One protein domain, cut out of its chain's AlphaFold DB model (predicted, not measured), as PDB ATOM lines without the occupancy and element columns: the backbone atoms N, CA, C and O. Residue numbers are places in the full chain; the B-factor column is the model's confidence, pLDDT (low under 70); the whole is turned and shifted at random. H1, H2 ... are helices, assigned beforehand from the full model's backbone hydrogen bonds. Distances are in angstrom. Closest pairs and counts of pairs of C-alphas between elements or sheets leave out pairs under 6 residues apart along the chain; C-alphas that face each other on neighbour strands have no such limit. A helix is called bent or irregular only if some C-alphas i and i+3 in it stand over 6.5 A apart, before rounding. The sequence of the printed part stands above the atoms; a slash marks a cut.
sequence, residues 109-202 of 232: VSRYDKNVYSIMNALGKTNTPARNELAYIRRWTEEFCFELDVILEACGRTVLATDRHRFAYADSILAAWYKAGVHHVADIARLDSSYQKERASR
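What this domain is: This is residues 109 to 202 of the 232 residues of an uncharacterized protein of Lachnospiraceae bacterium (UniProt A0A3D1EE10). Four helices form a compact body of two crossed pairs, H1 beside H3 in one layer and H2 beside H4 in the layer over it, and from one end of this body H5 leads away, so that its residues 192 to 201 stick out as a free arm. The printed part has 94 residues with five named helices, H1 to H5 in that order along the chain, and no named strand; the class is all helix. The whole is compact, with a radius of gyration of the C-alphas of 13.6 A, yet elongated in outline, spanning 44 by 26 by 17 A.

Where its parts are: Find C-alpha 109 at (5.371, 38.302, -15.022); there H1 begins, and it runs over residues 109 to 122 for 19.8 A. Eight residues on, H2 takes residues 131 to 143, 16.7 A long; it is neither bent nor irregular, but only just: C-alphas 140 and 143 are 6.0 A apart. Look next at C-alpha 148, at (13.149, 30.797, -24.928), where H3 starts its 19.9 A to residue 161. H4 covers residues 166 to 179 over 20.1 A. H5, the longest, runs 24.9 A from residue 185 to residue 201, whose C-alpha is at (38.171, 23.200, -44.732).

How they stand to each other: Begin with H3, the hub, which touches three helices. It touches H1 at a shallow tilt of 18 degrees, the same way, with the C-alphas of Ala 122 and Cys 155 closest at 5.8 A. It touches H4 at a steep tilt of 53 degrees, opposite ways; the closest C-alphas, those of Thr 158 and Ala 170, are 5.5 A apart. H4 touches H2 at a shallow tilt of 17 degrees, the same way, closest at the C-alphas of Glu 133 and Phe 167, 7.0 A. H1 and H2 only just touch, with 3 pairs of C-alphas within 8 A, through residues 116 to 119 and 134 to 137 alone; Val 116 and Ile 137 have the closest C-alphas, at 6.8 A. H5 only just touches H3, with 3 such pairs and with its residue 185 alone; the closest C-alphas are those of Val 150 and Val 185, 5.5 A. H5 is apart from H1 and H2. In H1, H2, H3 and H4 every O i to N i+4 pair is within hydrogen-bond range; in H5, 11 of 13 are.

The domain as a whole: The C-alphas farthest apart, those of Val 109 and Ser 201, are 46.8 A apart. Residues 192 to 202 stand free, and the body without them spans 34 by 30 by 17 A. The printed part has no cut, and no link is long. Mean pLDDT of the printed part is 87.4; look to residues 201 to 202 for the values under 70.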
ATOM      1  N   VAL A 109       4.563  38.656 -16.199       84.12
ATOM      2  CA  VAL A 109       5.371  38.302 -15.022       84.12
ATOM      3  C   VAL A 109       5.464  36.784 -14.860       84.12
ATOM      4  O   VAL A 109       6.561  36.249 -14.712       84.12
ATOM      5  N   SER A 110       4.336  36.074 -14.955       84.00
ATOM      6  CA  SER A 110       4.295  34.613 -14.846       84.00
ATOM      7  C   SER A 110       5.126  33.937 -15.938       84.00
ATOM      8  O   SER A 110       5.879  33.000 -15.662       84.00
ATOM      9  N   ARG A 111       5.034  34.421 -17.184       82.38
ATOM     10  CA  ARG A 111       5.853  33.919 -18.296       82.38
ATOM     11  C   ARG A 111       7.336  34.177 -18.045       82.38
ATOM     12  O   ARG A 111       8.134  33.260 -18.220       82.38
ATOM     13  N   TYR A 112       7.704  35.375 -17.595       81.81
ATOM     14  CA  TYR A 112       9.088  35.704 -17.259       81.81
ATOM     15  C   TYR A 112       9.641  34.773 -16.170       81.81
ATOM     16  O   TYR A 112      10.703  34.178 -16.354       81.81
ATOM     17  N   ASP A 113       8.907  34.567 -15.074       84.44
ATOM     18  CA  ASP A 113       9.340  33.684 -13.986       84.44
ATOM     19  C   ASP A 113       9.486  32.222 -14.464       84.44
ATOM     20  O   ASP A 113      10.461  31.549 -14.116       84.44
ATOM     21  N   LYS A 114       8.584  31.741 -15.336       88.06
ATOM     22  CA  LYS A 114       8.698  30.417 -15.982       88.06
ATOM     23  C   LYS A 114       9.916  30.312 -16.899       88.06
ATOM     24  O   LYS A 114      10.587  29.278 -16.889       88.06
ATOM     25  N   ASN A 115      10.220  31.354 -17.671       90.50
ATOM     26  CA  ASN A 115      11.396  31.389 -18.541       90.50
ATOM     27  C   ASN A 115      12.679  31.329 -17.705       90.50
ATOM     28  O   ASN A 115      13.533  30.480 -17.954       90.50
ATOM     29  N   VAL A 116      12.784  32.167 -16.667       91.00
ATOM     30  CA  VAL A 116      13.916  32.169 -15.730       91.00
ATOM     31  C   VAL A 116      14.102  30.785 -15.112       91.00
ATOM     32  O   VAL A 116      15.212  30.256 -15.124       91.00
ATOM     33  N   TYR A 117      13.023  30.172 -14.617       91.62
ATOM     34  CA  TYR A 117      13.065  28.823 -14.058       91.62
ATOM     35  C   TYR A 117      13.550  27.783 -15.076       91.62
ATOM     36  O   TYR A 117      14.437  26.985 -14.773       91.62
ATOM     37  N   SER A 118      13.014  27.816 -16.298       93.56
ATOM     38  CA  SER A 118      13.373  26.873 -17.364       93.56
ATOM     39  C   SER A 118      14.848  26.985 -17.745       93.56
ATOM     40  O   SER A 118      15.527  25.970 -17.874       93.56
ATOM     41  N   ILE A 119      15.367  28.212 -17.850       94.94
ATOM     42  CA  ILE A 119      16.774  28.483 -18.164       94.94
ATOM     43  C   ILE A 119      17.691  28.019 -17.025       94.94
ATOM     44  O   ILE A 119      18.695  27.353 -17.270       94.94
ATOM     45  N   MET A 120      17.339  28.321 -15.772       95.25
ATOM     46  CA  MET A 120      18.092  27.852 -14.602       95.25
ATOM     47  C   MET A 120      18.177  26.327 -14.578       95.25
ATOM     48  O   MET A 120      19.272  25.772 -14.448       95.25
ATOM     49  N   ASN A 121      17.039  25.656 -14.774       94.38
ATOM     50  CA  ASN A 121      16.969  24.202 -14.780       94.38
ATOM     51  C   ASN A 121      17.782  23.606 -15.939       94.38
ATOM     52  O   ASN A 121      18.547  22.669 -15.732       94.38
ATOM     53  N   ALA A 122      17.703  24.203 -17.133       94.38
ATOM     54  CA  ALA A 122      18.491  23.791 -18.294       94.38
ATOM     55  C   ALA A 122      20.005  23.934 -18.078       94.38
ATOM     56  O   ALA A 122      20.775  23.173 -18.650       94.38
ATOM     57  N   LEU A 123      20.450  24.859 -17.221       93.81
ATOM     58  CA  LEU A 123      21.857  25.000 -16.821       93.81
ATOM     59  C   LEU A 123      22.232  24.132 -15.604       93.81
ATOM     60  O   LEU A 123      23.373  24.182 -15.127       93.81
ATOM     61  N   GLY A 124      21.302  23.306 -15.116       90.38
ATOM     62  CA  GLY A 124      21.485  22.386 -13.997       90.38
ATOM     63  C   GLY A 124      21.362  23.040 -12.621       90.38
ATOM     64  O   GLY A 124      21.991  22.576 -11.670       90.38
ATOM     65  N   LYS A 125      20.599  24.132 -12.504       89.19
ATOM     66  CA  LYS A 125      20.319  24.815 -11.236       89.19
ATOM     67  C   LYS A 125      18.832  24.797 -10.913       89.19
ATOM     68  O   LYS A 125      18.001  25.167 -11.731       89.19
ATOM     69  N   THR A 126      18.511  24.424  -9.682       86.12
ATOM     70  CA  THR A 126      17.129  24.324  -9.184       86.12
ATOM     71  C   THR A 126      16.783  25.393  -8.150       86.12
ATOM     72  O   THR A 126      15.643  25.483  -7.706       86.12
ATOM     73  N   ASN A 127      17.761  26.208  -7.751       86.94
ATOM     74  CA  ASN A 127      17.596  27.281  -6.781       86.94
ATOM     75  C   ASN A 127      17.216  28.609  -7.451       86.94
ATOM     76  O   ASN A 127      17.374  28.790  -8.658       86.94
ATOM     77  N   THR A 128      16.766  29.568  -6.641       82.31
ATOM     78  CA  THR A 128      16.526  30.945  -7.088       82.31
ATOM     79  C   THR A 128      17.806  31.544  -7.687       82.31
ATOM     80  O   THR A 128      18.858  31.443  -7.044       82.31
ATOM     81  N   PRO A 129      17.735  32.189  -8.870       87.50
ATOM     82  CA  PRO A 129      18.901  32.795  -9.498       87.50
ATOM     83  C   PRO A 129      19.575  33.816  -8.588       87.50
ATOM     84  O   PRO A 129      18.931  34.710  -8.029       87.50
ATOM     85  N   ALA A 130      20.897  33.734  -8.499       88.88
ATOM     86  CA  ALA A 130      21.698  34.809  -7.947       88.88
ATOM     87  C   ALA A 130      21.634  36.051  -8.857       88.88
ATOM     88  O   ALA A 130      21.306  35.982 -10.042       88.88
ATOM     89  N   ARG A 131      21.980  37.224  -8.317       85.25
ATOM     90  CA  ARG A 131      21.876  38.506  -9.043       85.25
ATOM     91  C   ARG A 131      22.656  38.522 -10.363       85.25
ATOM     92  O   ARG A 131      22.198  39.115 -11.333       85.25
ATOM     93  N   ASN A 132      23.831  37.901 -10.386       88.94
ATOM     94  CA  ASN A 132      24.665  37.761 -11.579       88.94
ATOM     95  C   ASN A 132      24.059  36.786 -12.601       88.94
ATOM     96  O   ASN A 132      24.100  37.069 -13.791       88.94
ATOM     97  N   GLU A 133      23.470  35.678 -12.152       92.50
ATOM     98  CA  GLU A 133      22.771  34.715 -13.018       92.50
ATOM     99  C   GLU A 133      21.550  35.370 -13.670       92.50
ATOM    100  O   GLU A 133      21.376  35.300 -14.883       92.50
ATOM    101  N   LEU A 134      20.765  36.114 -12.885       88.56
ATOM    102  CA  LEU A 134      19.629  36.877 -13.394       88.56
ATOM    103  C   LEU A 134      20.053  37.948 -14.411       88.56
ATOM    104  O   LEU A 134      19.309  38.216 -15.347       88.56
ATOM    105  N   ALA A 135      21.233  38.554 -14.249       87.88
ATOM    106  CA  ALA A 135      21.749  39.535 -15.201       87.88
ATOM    107  C   ALA A 135      22.049  38.913 -16.575       87.88
ATOM    108  O   ALA A 135      21.745  39.534 -17.589       87.88
ATOM    109  N   TYR A 136      22.579  37.684 -16.617       94.62
ATOM    110  CA  TYR A 136      22.734  36.943 -17.875       94.62
ATOM    111  C   TYR A 136      21.382  36.666 -18.527       94.62
ATOM    112  O   TYR A 136      21.200  36.977 -19.698       94.62
ATOM    113  N   ILE A 137      20.426  36.140 -17.755       92.75
ATOM    114  CA  ILE A 137      19.098  35.798 -18.277       92.75
ATOM    115  C   ILE A 137      18.414  37.037 -18.858       92.75
ATOM    116  O   ILE A 137      17.954  36.990 -19.993       92.75
ATOM    117  N   ARG A 138      18.429  38.159 -18.124       86.06
ATOM    118  CA  ARG A 138      17.894  39.439 -18.606       86.06
ATOM    119  C   ARG A 138      18.565  39.891 -19.888       86.06
ATOM    120  O   ARG A 138      17.872  40.275 -20.814       86.06
ATOM    121  N   ARG A 139      19.894  39.802 -19.987       86.88
ATOM    122  CA  ARG A 139      20.590  40.139 -21.233       86.88
ATOM    123  C   ARG A 139      20.098  39.286 -22.405       86.88
ATOM    124  O   ARG A 139      19.845  39.815 -23.478       86.88
ATOM    125  N   TRP A 140      19.920  37.983 -22.212       92.94
ATOM    126  CA  TRP A 140      19.475  37.095 -23.291       92.94
ATOM    127  C   TRP A 140      18.041  37.385 -23.745       92.94
ATOM    128  O   TRP A 140      17.767  37.340 -24.941       92.94
ATOM    129  N   THR A 141      17.144  37.704 -22.810       86.38
ATOM    130  CA  THR A 141      15.723  37.937 -23.108       86.38
ATOM    131  C   THR A 141      15.397  39.381 -23.487       86.38
ATOM    132  O   THR A 141      14.490  39.597 -24.276       86.38
ATOM    133  N   GLU A 142      16.093  40.363 -22.908       81.50
ATOM    134  CA  GLU A 142      15.795  41.799 -23.043       81.50
ATOM    135  C   GLU A 142      16.752  42.499 -24.026       81.50
ATOM    136  O   GLU A 142      16.306  43.304 -24.830       81.50
ATOM    137  N   GLU A 143      18.060  42.208 -23.992       78.62
ATOM    138  CA  GLU A 143      19.048  42.887 -24.857       78.62
ATOM    139  C   GLU A 143      19.233  42.162 -26.195       78.62
ATOM    140  O   GLU A 143      19.279  42.795 -27.245       78.62
ATOM    141  N   PHE A 144      19.336  40.829 -26.175       83.44
ATOM    142  CA  PHE A 144      19.433  40.028 -27.401       83.44
ATOM    143  C   PHE A 144      18.066  39.669 -27.990       83.44
ATOM    144  O   PHE A 144      18.007  39.201 -29.125       83.44
ATOM    145  N   CYS A 145      16.987  39.880 -27.229       83.38
ATOM    146  CA  CYS A 145      15.613  39.571 -27.622       83.38
ATOM    147  C   CYS A 145      15.432  38.130 -28.137       83.38
ATOM    148  O   CYS A 145      14.663  37.894 -29.069       83.38
ATOM    149  N   PHE A 146      16.156  37.160 -27.564       88.56
ATOM    150  CA  PHE A 146      16.007  35.762 -27.954       88.56
ATOM    151  C   PHE A 146      14.735  35.147 -27.370       88.56
ATOM    152  O   PHE A 146      14.407  35.337 -26.197       88.56
ATOM    153  N   GLU A 147      14.074  34.324 -28.181       89.44
ATOM    154  CA  GLU A 147      13.024  33.428 -27.711       89.44
ATOM    155  C   GLU A 147      13.597  32.323 -26.806       89.44
ATOM    156  O   GLU A 147      14.784  31.971 -26.854       89.44
ATOM    157  N   LEU A 148      12.739  31.775 -25.941       91.25
ATOM    158  CA  LEU A 148      13.149  30.797 -24.928       91.25
ATOM    159  C   LEU A 148      13.791  29.549 -25.552       91.25
ATOM    160  O   LEU A 148      14.742  29.013 -24.993       91.25
ATOM    161  N   ASP A 149      13.292  29.088 -26.695       93.19
ATOM    162  CA  ASP A 149      13.787  27.904 -27.401       93.19
ATOM    163  C   ASP A 149      15.252  28.052 -27.845       93.19
ATOM    164  O   ASP A 149      16.059  27.151 -27.612       93.19
ATOM    165  N   VAL A 150      15.623  29.215 -28.385       93.44
ATOM    166  CA  VAL A 150      17.006  29.550 -28.747       93.44
ATOM    167  C   VAL A 150      17.895  29.558 -27.504       93.44
ATOM    168  O   VAL A 150      18.984  28.980 -27.509       93.44
ATOM    169  N   ILE A 151      17.434  30.152 -26.400       94.88
ATOM    170  CA  ILE A 151      18.204  30.174 -25.148       94.88
ATOM    171  C   ILE A 151      18.399  28.753 -24.600       94.88
ATOM    172  O   ILE A 151      19.502  28.400 -24.174       94.88
ATOM    173  N   LEU A 152      17.355  27.922 -24.624       95.38
ATOM    174  CA  LEU A 152      17.419  26.539 -24.149       95.38
ATOM    175  C   LEU A 152      18.353  25.679 -25.006       95.38
ATOM    176  O   LEU A 152      19.100  24.878 -24.446       95.38
ATOM    177  N   GLU A 153      18.391  25.889 -26.322       94.69
ATOM    178  CA  GLU A 153      19.348  25.230 -27.219       94.69
ATOM    179  C   GLU A 153      20.801  25.588 -26.848       94.69
ATOM    180  O   GLU A 153      21.657  24.707 -26.718       94.69
ATOM    181  N   ALA A 154      21.091  26.864 -26.565       94.62
ATOM    182  CA  ALA A 154      22.412  27.275 -26.078       94.62
ATOM    183  C   ALA A 154      22.750  26.655 -24.709       94.62
ATOM    184  O   ALA A 154      23.887  26.229 -24.476       94.62
ATOM    185  N   CYS A 155      21.771  26.567 -23.802       95.25
ATOM    186  CA  CYS A 155      21.938  25.914 -22.500       95.25
ATOM    187  C   CYS A 155      22.233  24.414 -22.652       95.25
ATOM    188  O   CYS A 155      23.148  23.909 -22.001       95.25
ATOM    189  N   GLY A 156      21.534  23.718 -23.553       93.25
ATOM    190  CA  GLY A 156      21.771  22.307 -23.859       93.25
ATOM    191  C   GLY A 156      23.200  22.058 -24.345       93.25
ATOM    192  O   GLY A 156      23.917  21.230 -23.778       93.25
ATOM    193  N   ARG A 157      23.672  22.857 -25.313       92.69
ATOM    194  CA  ARG A 157      25.070  22.804 -25.791       92.69
ATOM    195  C   ARG A 157      26.074  23.076 -24.680       92.69
ATOM    196  O   ARG A 157      27.132  22.455 -24.625       92.69
ATOM    197  N   THR A 158      25.738  23.997 -23.784       94.56
ATOM    198  CA  THR A 158      26.591  24.373 -22.658       94.56
ATOM    199  C   THR A 158      26.783  23.227 -21.676       94.56
ATOM    200  O   THR A 158      27.915  22.958 -21.283       94.56
ATOM    201  N   VAL A 159      25.703  22.549 -21.281       92.81
ATOM    202  CA  VAL A 159      25.779  21.441 -20.317       92.81
ATOM    203  C   VAL A 159      26.563  20.260 -20.885       92.81
ATOM    204  O   VAL A 159      27.304  19.625 -20.144       92.81
ATOM    205  N   LEU A 160      26.465  20.007 -22.193       91.19
ATOM    206  CA  LEU A 160      27.269  18.978 -22.860       91.19
ATOM    207  C   LEU A 160      28.753  19.362 -22.985       91.19
ATOM    208  O   LEU A 160      29.612  18.486 -23.037       91.19
ATOM    209  N   ALA A 161      29.064  20.659 -23.043       90.50
ATOM    210  CA  ALA A 161      30.425  21.148 -23.240       90.50
ATOM    211  C   ALA A 161      31.201  21.382 -21.933       90.50
ATOM    212  O   ALA A 161      32.426  21.247 -21.923       90.50
ATOM    213  N   THR A 162      30.536  21.792 -20.846       91.00
ATOM    214  CA  THR A 162      31.216  22.155 -19.593       91.00
ATOM    215  C   THR A 162      30.359  21.982 -18.336       91.00
ATOM    216  O   THR A 162      29.186  22.358 -18.263       91.00
ATOM    217  N   ASP A 163      31.010  21.534 -17.261       85.81
ATOM    218  CA  ASP A 163      30.432  21.483 -15.915       85.81
ATOM    219  C   ASP A 163      30.662  22.750 -15.084       85.81
ATOM    220  O   ASP A 163      30.027  22.945 -14.047       85.81
ATOM    221  N   ARG A 164      31.556  23.643 -15.521       86.88
ATOM    222  CA  ARG A 164      31.899  24.881 -14.800       86.88
ATOM    223  C   ARG A 164      31.612  26.111 -15.652       86.88
ATOM    224  O   ARG A 164      31.714  26.068 -16.873       86.88
ATOM    225  N   HIS A 165      31.294  27.226 -14.991       91.50
ATOM    226  CA  HIS A 165      31.058  28.530 -15.630       91.50
ATOM    227  C   HIS A 165      29.991  28.511 -16.742       91.50
ATOM    228  O   HIS A 165      30.082  29.265 -17.707       91.50
ATOM    229  N   ARG A 166      28.956  27.674 -16.581       93.44
ATOM    230  CA  ARG A 166      27.921  27.435 -17.597       93.44
ATOM    231  C   ARG A 166      27.259  28.725 -18.105       93.44
ATOM    232  O   ARG A 166      27.152  28.899 -19.306       93.44
ATOM    233  N   PHE A 167      26.927  29.683 -17.235       95.00
ATOM    234  CA  PHE A 167      26.359  30.970 -17.674       95.00
ATOM    235  C   PHE A 167      27.262  31.744 -18.635       95.00
ATOM    236  O   PHE A 167      26.790  32.210 -19.662       95.00
ATOM    237  N   ALA A 168      28.557  31.856 -18.332       94.62
ATOM    238  CA  ALA A 168      29.496  32.568 -19.197       94.62
ATOM    239  C   ALA A 168      29.706  31.833 -20.532       94.62
ATOM    240  O   ALA A 168      29.875  32.463 -21.573       94.62
ATOM    241  N   TYR A 169      29.670  30.498 -20.511       94.25
ATOM    242  CA  TYR A 169      29.771  29.693 -21.724       94.25
ATOM    243  C   TYR A 169      28.520  29.835 -22.604       94.25
ATOM    244  O   TYR A 169      28.651  30.179 -23.778       94.25
ATOM    245  N   ALA A 170      27.321  29.673 -22.036       95.56
ATOM    246  CA  ALA A 170      26.049  29.884 -22.732       95.56
ATOM    247  C   ALA A 170      25.957  31.294 -23.322       95.56
ATOM    248  O   ALA A 170      25.578  31.476 -24.476       95.56
ATOM    249  N   ASP A 171      26.395  32.291 -22.556       96.12
ATOM    250  CA  ASP A 171      26.445  33.669 -23.008       96.12
ATOM    251  C   ASP A 171      27.336  33.870 -24.234       96.12
ATOM    252  O   ASP A 171      26.971  34.607 -25.143       96.12
ATOM    253  N   SER A 172      28.484  33.189 -24.293       95.75
ATOM    254  CA  SER A 172      29.380  33.276 -25.445       95.75
ATOM    255  C   SER A 172      28.747  32.714 -26.723       95.75
ATOM    256  O   SER A 172      28.938  33.287 -27.798       95.75
ATOM    257  N   ILE A 173      27.946  31.647 -26.602       94.00
ATOM    258  CA  ILE A 173      27.172  31.072 -27.711       94.00
ATOM    259  C   ILE A 173      26.118  32.080 -28.169       94.00
ATOM    260  O   ILE A 173      26.073  32.438 -29.344       94.00
ATOM    261  N   LEU A 174      25.310  32.580 -27.233       93.94
ATOM    262  CA  LEU A 174      24.218  33.506 -27.529       93.94
ATOM    263  C   LEU A 174      24.735  34.828 -28.108       93.94
ATOM    264  O   LEU A 174      24.187  35.327 -29.085       93.94
ATOM    265  N   ALA A 175      25.845  35.358 -27.594       93.12
ATOM    266  CA  ALA A 175      26.484  36.550 -28.142       93.12
ATOM    267  C   ALA A 175      27.023  36.326 -29.567       93.12
ATOM    268  O   ALA A 175      27.015  37.251 -30.381       93.12
ATOM    269  N   ALA A 176      27.504  35.119 -29.889       92.75
ATOM    270  CA  ALA A 176      27.916  34.776 -31.247       92.75
ATOM    271  C   ALA A 176      26.710  34.683 -32.195       92.75
ATOM    272  O   ALA A 176      26.761  35.222 -33.299       92.75
ATOM    273  N   TRP A 177      25.615  34.069 -31.750       93.31
ATOM    274  CA  TRP A 177      24.366  33.980 -32.511       93.31
ATOM    275  C   TRP A 177      23.710  35.337 -32.736       93.31
ATOM    276  O   TRP A 177      23.257  35.613 -33.844       93.31
ATOM    277  N   TYR A 178      23.746  36.216 -31.736       90.19
ATOM    278  CA  TYR A 178      23.224  37.574 -31.847       90.19
ATOM    279  C   TYR A 178      23.976  38.357 -32.932       90.19
ATOM    280  O   TYR A 178      23.372  38.954 -33.818       90.19
ATOM    281  N   LYS A 179      25.312  38.259 -32.948       90.06
ATOM    282  CA  LYS A 179      26.151  38.857 -34.005       90.06
ATOM    283  C   LYS A 179      25.910  38.246 -35.387       90.06
ATOM    284  O   LYS A 179      26.125  38.922 -36.387       90.06
ATOM    285  N   ALA A 180      25.507  36.980 -35.439       88.19
ATOM    286  CA  ALA A 180      25.169  36.282 -36.674       88.19
ATOM    287  C   ALA A 180      23.722  36.530 -37.143       88.19
ATOM    288  O   ALA A 180      23.352  36.032 -38.204       88.19
ATOM    289  N   GLY A 181      22.915  37.287 -36.386       85.62
ATOM    290  CA  GLY A 181      21.524  37.593 -36.732       85.62
ATOM    291  C   GLY A 181      20.577  36.397 -36.614       85.62
ATOM    292  O   GLY A 181      19.647  36.268 -37.404       85.62
ATOM    293  N   VAL A 182      20.834  35.487 -35.671       86.12
ATOM    294  CA  VAL A 182      19.916  34.383 -35.350       86.12
ATOM    295  C   VAL A 182      18.683  34.944 -34.661       86.12
ATOM    296  O   VAL A 182      18.816  35.684 -33.692       86.12
ATOM    297  N   HIS A 183      17.498  34.533 -35.101       75.62
ATOM    298  CA  HIS A 183      16.250  34.851 -34.404       75.62
ATOM    299  C   HIS A 183      15.442  33.597 -34.062       75.62
ATOM    300  O   HIS A 183      14.703  33.597 -33.080       75.62
ATOM    301  N   HIS A 184      15.626  32.507 -34.813       81.25
ATOM    302  CA  HIS A 184      14.919  31.248 -34.595       81.25
ATOM    303  C   HIS A 184      15.866  30.048 -34.560       81.25
ATOM    304  O   HIS A 184      16.938  30.056 -35.165       81.25
ATOM    305  N   VAL A 185      15.427  28.955 -33.928       82.44
ATOM    306  CA  VAL A 185      16.191  27.694 -33.859       82.44
ATOM    307  C   VAL A 185      16.568  27.164 -35.251       82.44
ATOM    308  O   VAL A 185      17.644  26.598 -35.440       82.44
ATOM    309  N   ALA A 186      15.738  27.417 -36.267       83.06
ATOM    310  CA  ALA A 186      16.030  27.058 -37.655       83.06
ATOM    311  C   ALA A 186      17.286  27.754 -38.228       83.06
ATOM    312  O   ALA A 186      17.962  27.202 -39.099       83.06
ATOM    313  N   ASP A 187      17.630  28.951 -37.742       83.75
ATOM    314  CA  ASP A 187      18.825  29.684 -38.175       83.75
ATOM    315  C   ASP A 187      20.102  29.046 -37.624       83.75
ATOM    316  O   ASP A 187      21.135  29.028 -38.297       83.75
ATOM    317  N   ILE A 188      20.006  28.444 -36.435       85.75
ATOM    318  CA  ILE A 188      21.113  27.761 -35.764       85.75
ATOM    319  C   ILE A 188      21.603  26.586 -36.616       85.75
ATOM    320  O   ILE A 188      22.798  26.464 -36.866       85.75
ATOM    321  N   ALA A 189      20.688  25.771 -37.154       80.19
ATOM    322  CA  ALA A 189      21.045  24.624 -37.994       80.19
ATOM    323  C   ALA A 189      21.818  25.032 -39.266       80.19
ATOM    324  O   ALA A 189      22.749  24.340 -39.701       80.19
ATOM    325  N   ARG A 190      21.464  26.182 -39.860       80.12
ATOM    326  CA  ARG A 190      22.180  26.742 -41.019       80.12
ATOM    327  C   ARG A 190      23.588  27.187 -40.632       80.12
ATOM    328  O   ARG A 190      24.544  26.848 -41.334       80.12
ATOM    329  N   LEU A 191      23.715  27.885 -39.505       80.81
ATOM    330  CA  LEU A 191      25.000  28.317 -38.957       80.81
ATOM    331  C   LEU A 191      25.908  27.137 -38.619       80.81
ATOM    332  O   LEU A 191      27.067  27.125 -39.037       80.81
ATOM    333  N   ASP A 192      25.383  26.110 -37.959       80.50
ATOM    334  CA  ASP A 192      26.138  24.902 -37.629       80.50
ATOM    335  C   ASP A 192      26.664  24.211 -38.888       80.50
ATOM    336  O   ASP A 192      27.835  23.836 -38.951       80.50
ATOM    337  N   SER A 193      25.831  24.115 -39.927       75.62
ATOM    338  CA  SER A 193      26.222  23.532 -41.212       75.62
ATOM    339  C   SER A 193      27.356  24.318 -41.878       75.62
ATOM    340  O   SER A 193      28.291  23.721 -42.416       75.62
ATOM    341  N   SER A 194      27.311  25.656 -41.843       74.81
ATOM    342  CA  SER A 194      28.419  26.486 -42.338       74.81
ATOM    343  C   SER A 194      29.683  26.337 -41.491       74.81
ATOM    344  O   SER A 194      30.773  26.197 -42.041       74.81
ATOM    345  N   TYR A 195      29.543  26.261 -40.168       75.31
ATOM    346  CA  TYR A 195      30.667  26.155 -39.244       75.31
ATOM    347  C   TYR A 195      31.376  24.800 -39.357       75.31
ATOM    348  O   TYR A 195      32.605  24.730 -39.330       75.31
ATOM    349  N   GLN A 196      30.621  23.712 -39.540       72.94
ATOM    350  CA  GLN A 196      31.175  22.383 -39.806       72.94
ATOM    351  C   GLN A 196      31.945  22.347 -41.133       72.94
ATOM    352  O   GLN A 196      33.049  21.803 -41.174       72.94
ATOM    353  N   LYS A 197      31.419  22.978 -42.193       72.81
ATOM    354  CA  LYS A 197      32.106  23.087 -43.493       72.81
ATOM    355  C   LYS A 197      33.396  23.903 -43.395       72.81
ATOM    356  O   LYS A 197      34.434  23.460 -43.881       72.81
ATOM    357  N   GLU A 198      33.368  25.049 -42.715       74.00
ATOM    358  CA  GLU A 198      34.568  25.860 -42.489       74.00
ATOM    359  C   GLU A 198      35.605  25.124 -41.634       74.00
ATOM    360  O   GLU A 198      36.793  25.121 -41.962       74.00
ATOM    361  N   ARG A 199      35.170  24.438 -40.571       74.56
ATOM    362  CA  ARG A 199      36.050  23.629 -39.719       74.56
ATOM    363  C   ARG A 199      36.688  22.474 -40.493       74.56
ATOM    364  O   ARG A 199      37.870  22.225 -40.284       74.56
ATOM    365  N   ALA A 200      35.949  21.818 -41.386       70.00
ATOM    366  CA  ALA A 200      36.474  20.764 -42.255       70.00
ATOM    367  C   ALA A 200      37.452  21.299 -43.318       70.00
ATOM    368  O   ALA A 200      38.385  20.601 -43.701       70.00
ATOM    369  N   SER A 201      37.272  22.545 -43.769       69.88
ATOM    370  CA  SER A 201      38.171  23.200 -44.732       69.88
ATOM    371  C   SER A 201      39.427  23.828 -44.113       69.88
ATOM    372  O   SER A 201      40.353  24.197 -44.838       69.88
ATOM    373  N   ARG A 202      39.487  23.974 -42.781       67.19
ATOM    374  CA  ARG A 202      40.653  24.545 -42.100       67.19
ATOM    375  C   ARG A 202      41.778  23.506 -42.029       67.19
ATOM    376  O   ARG A 202      41.544  22.415 -41.512       67.19
TER     377      ARG A 202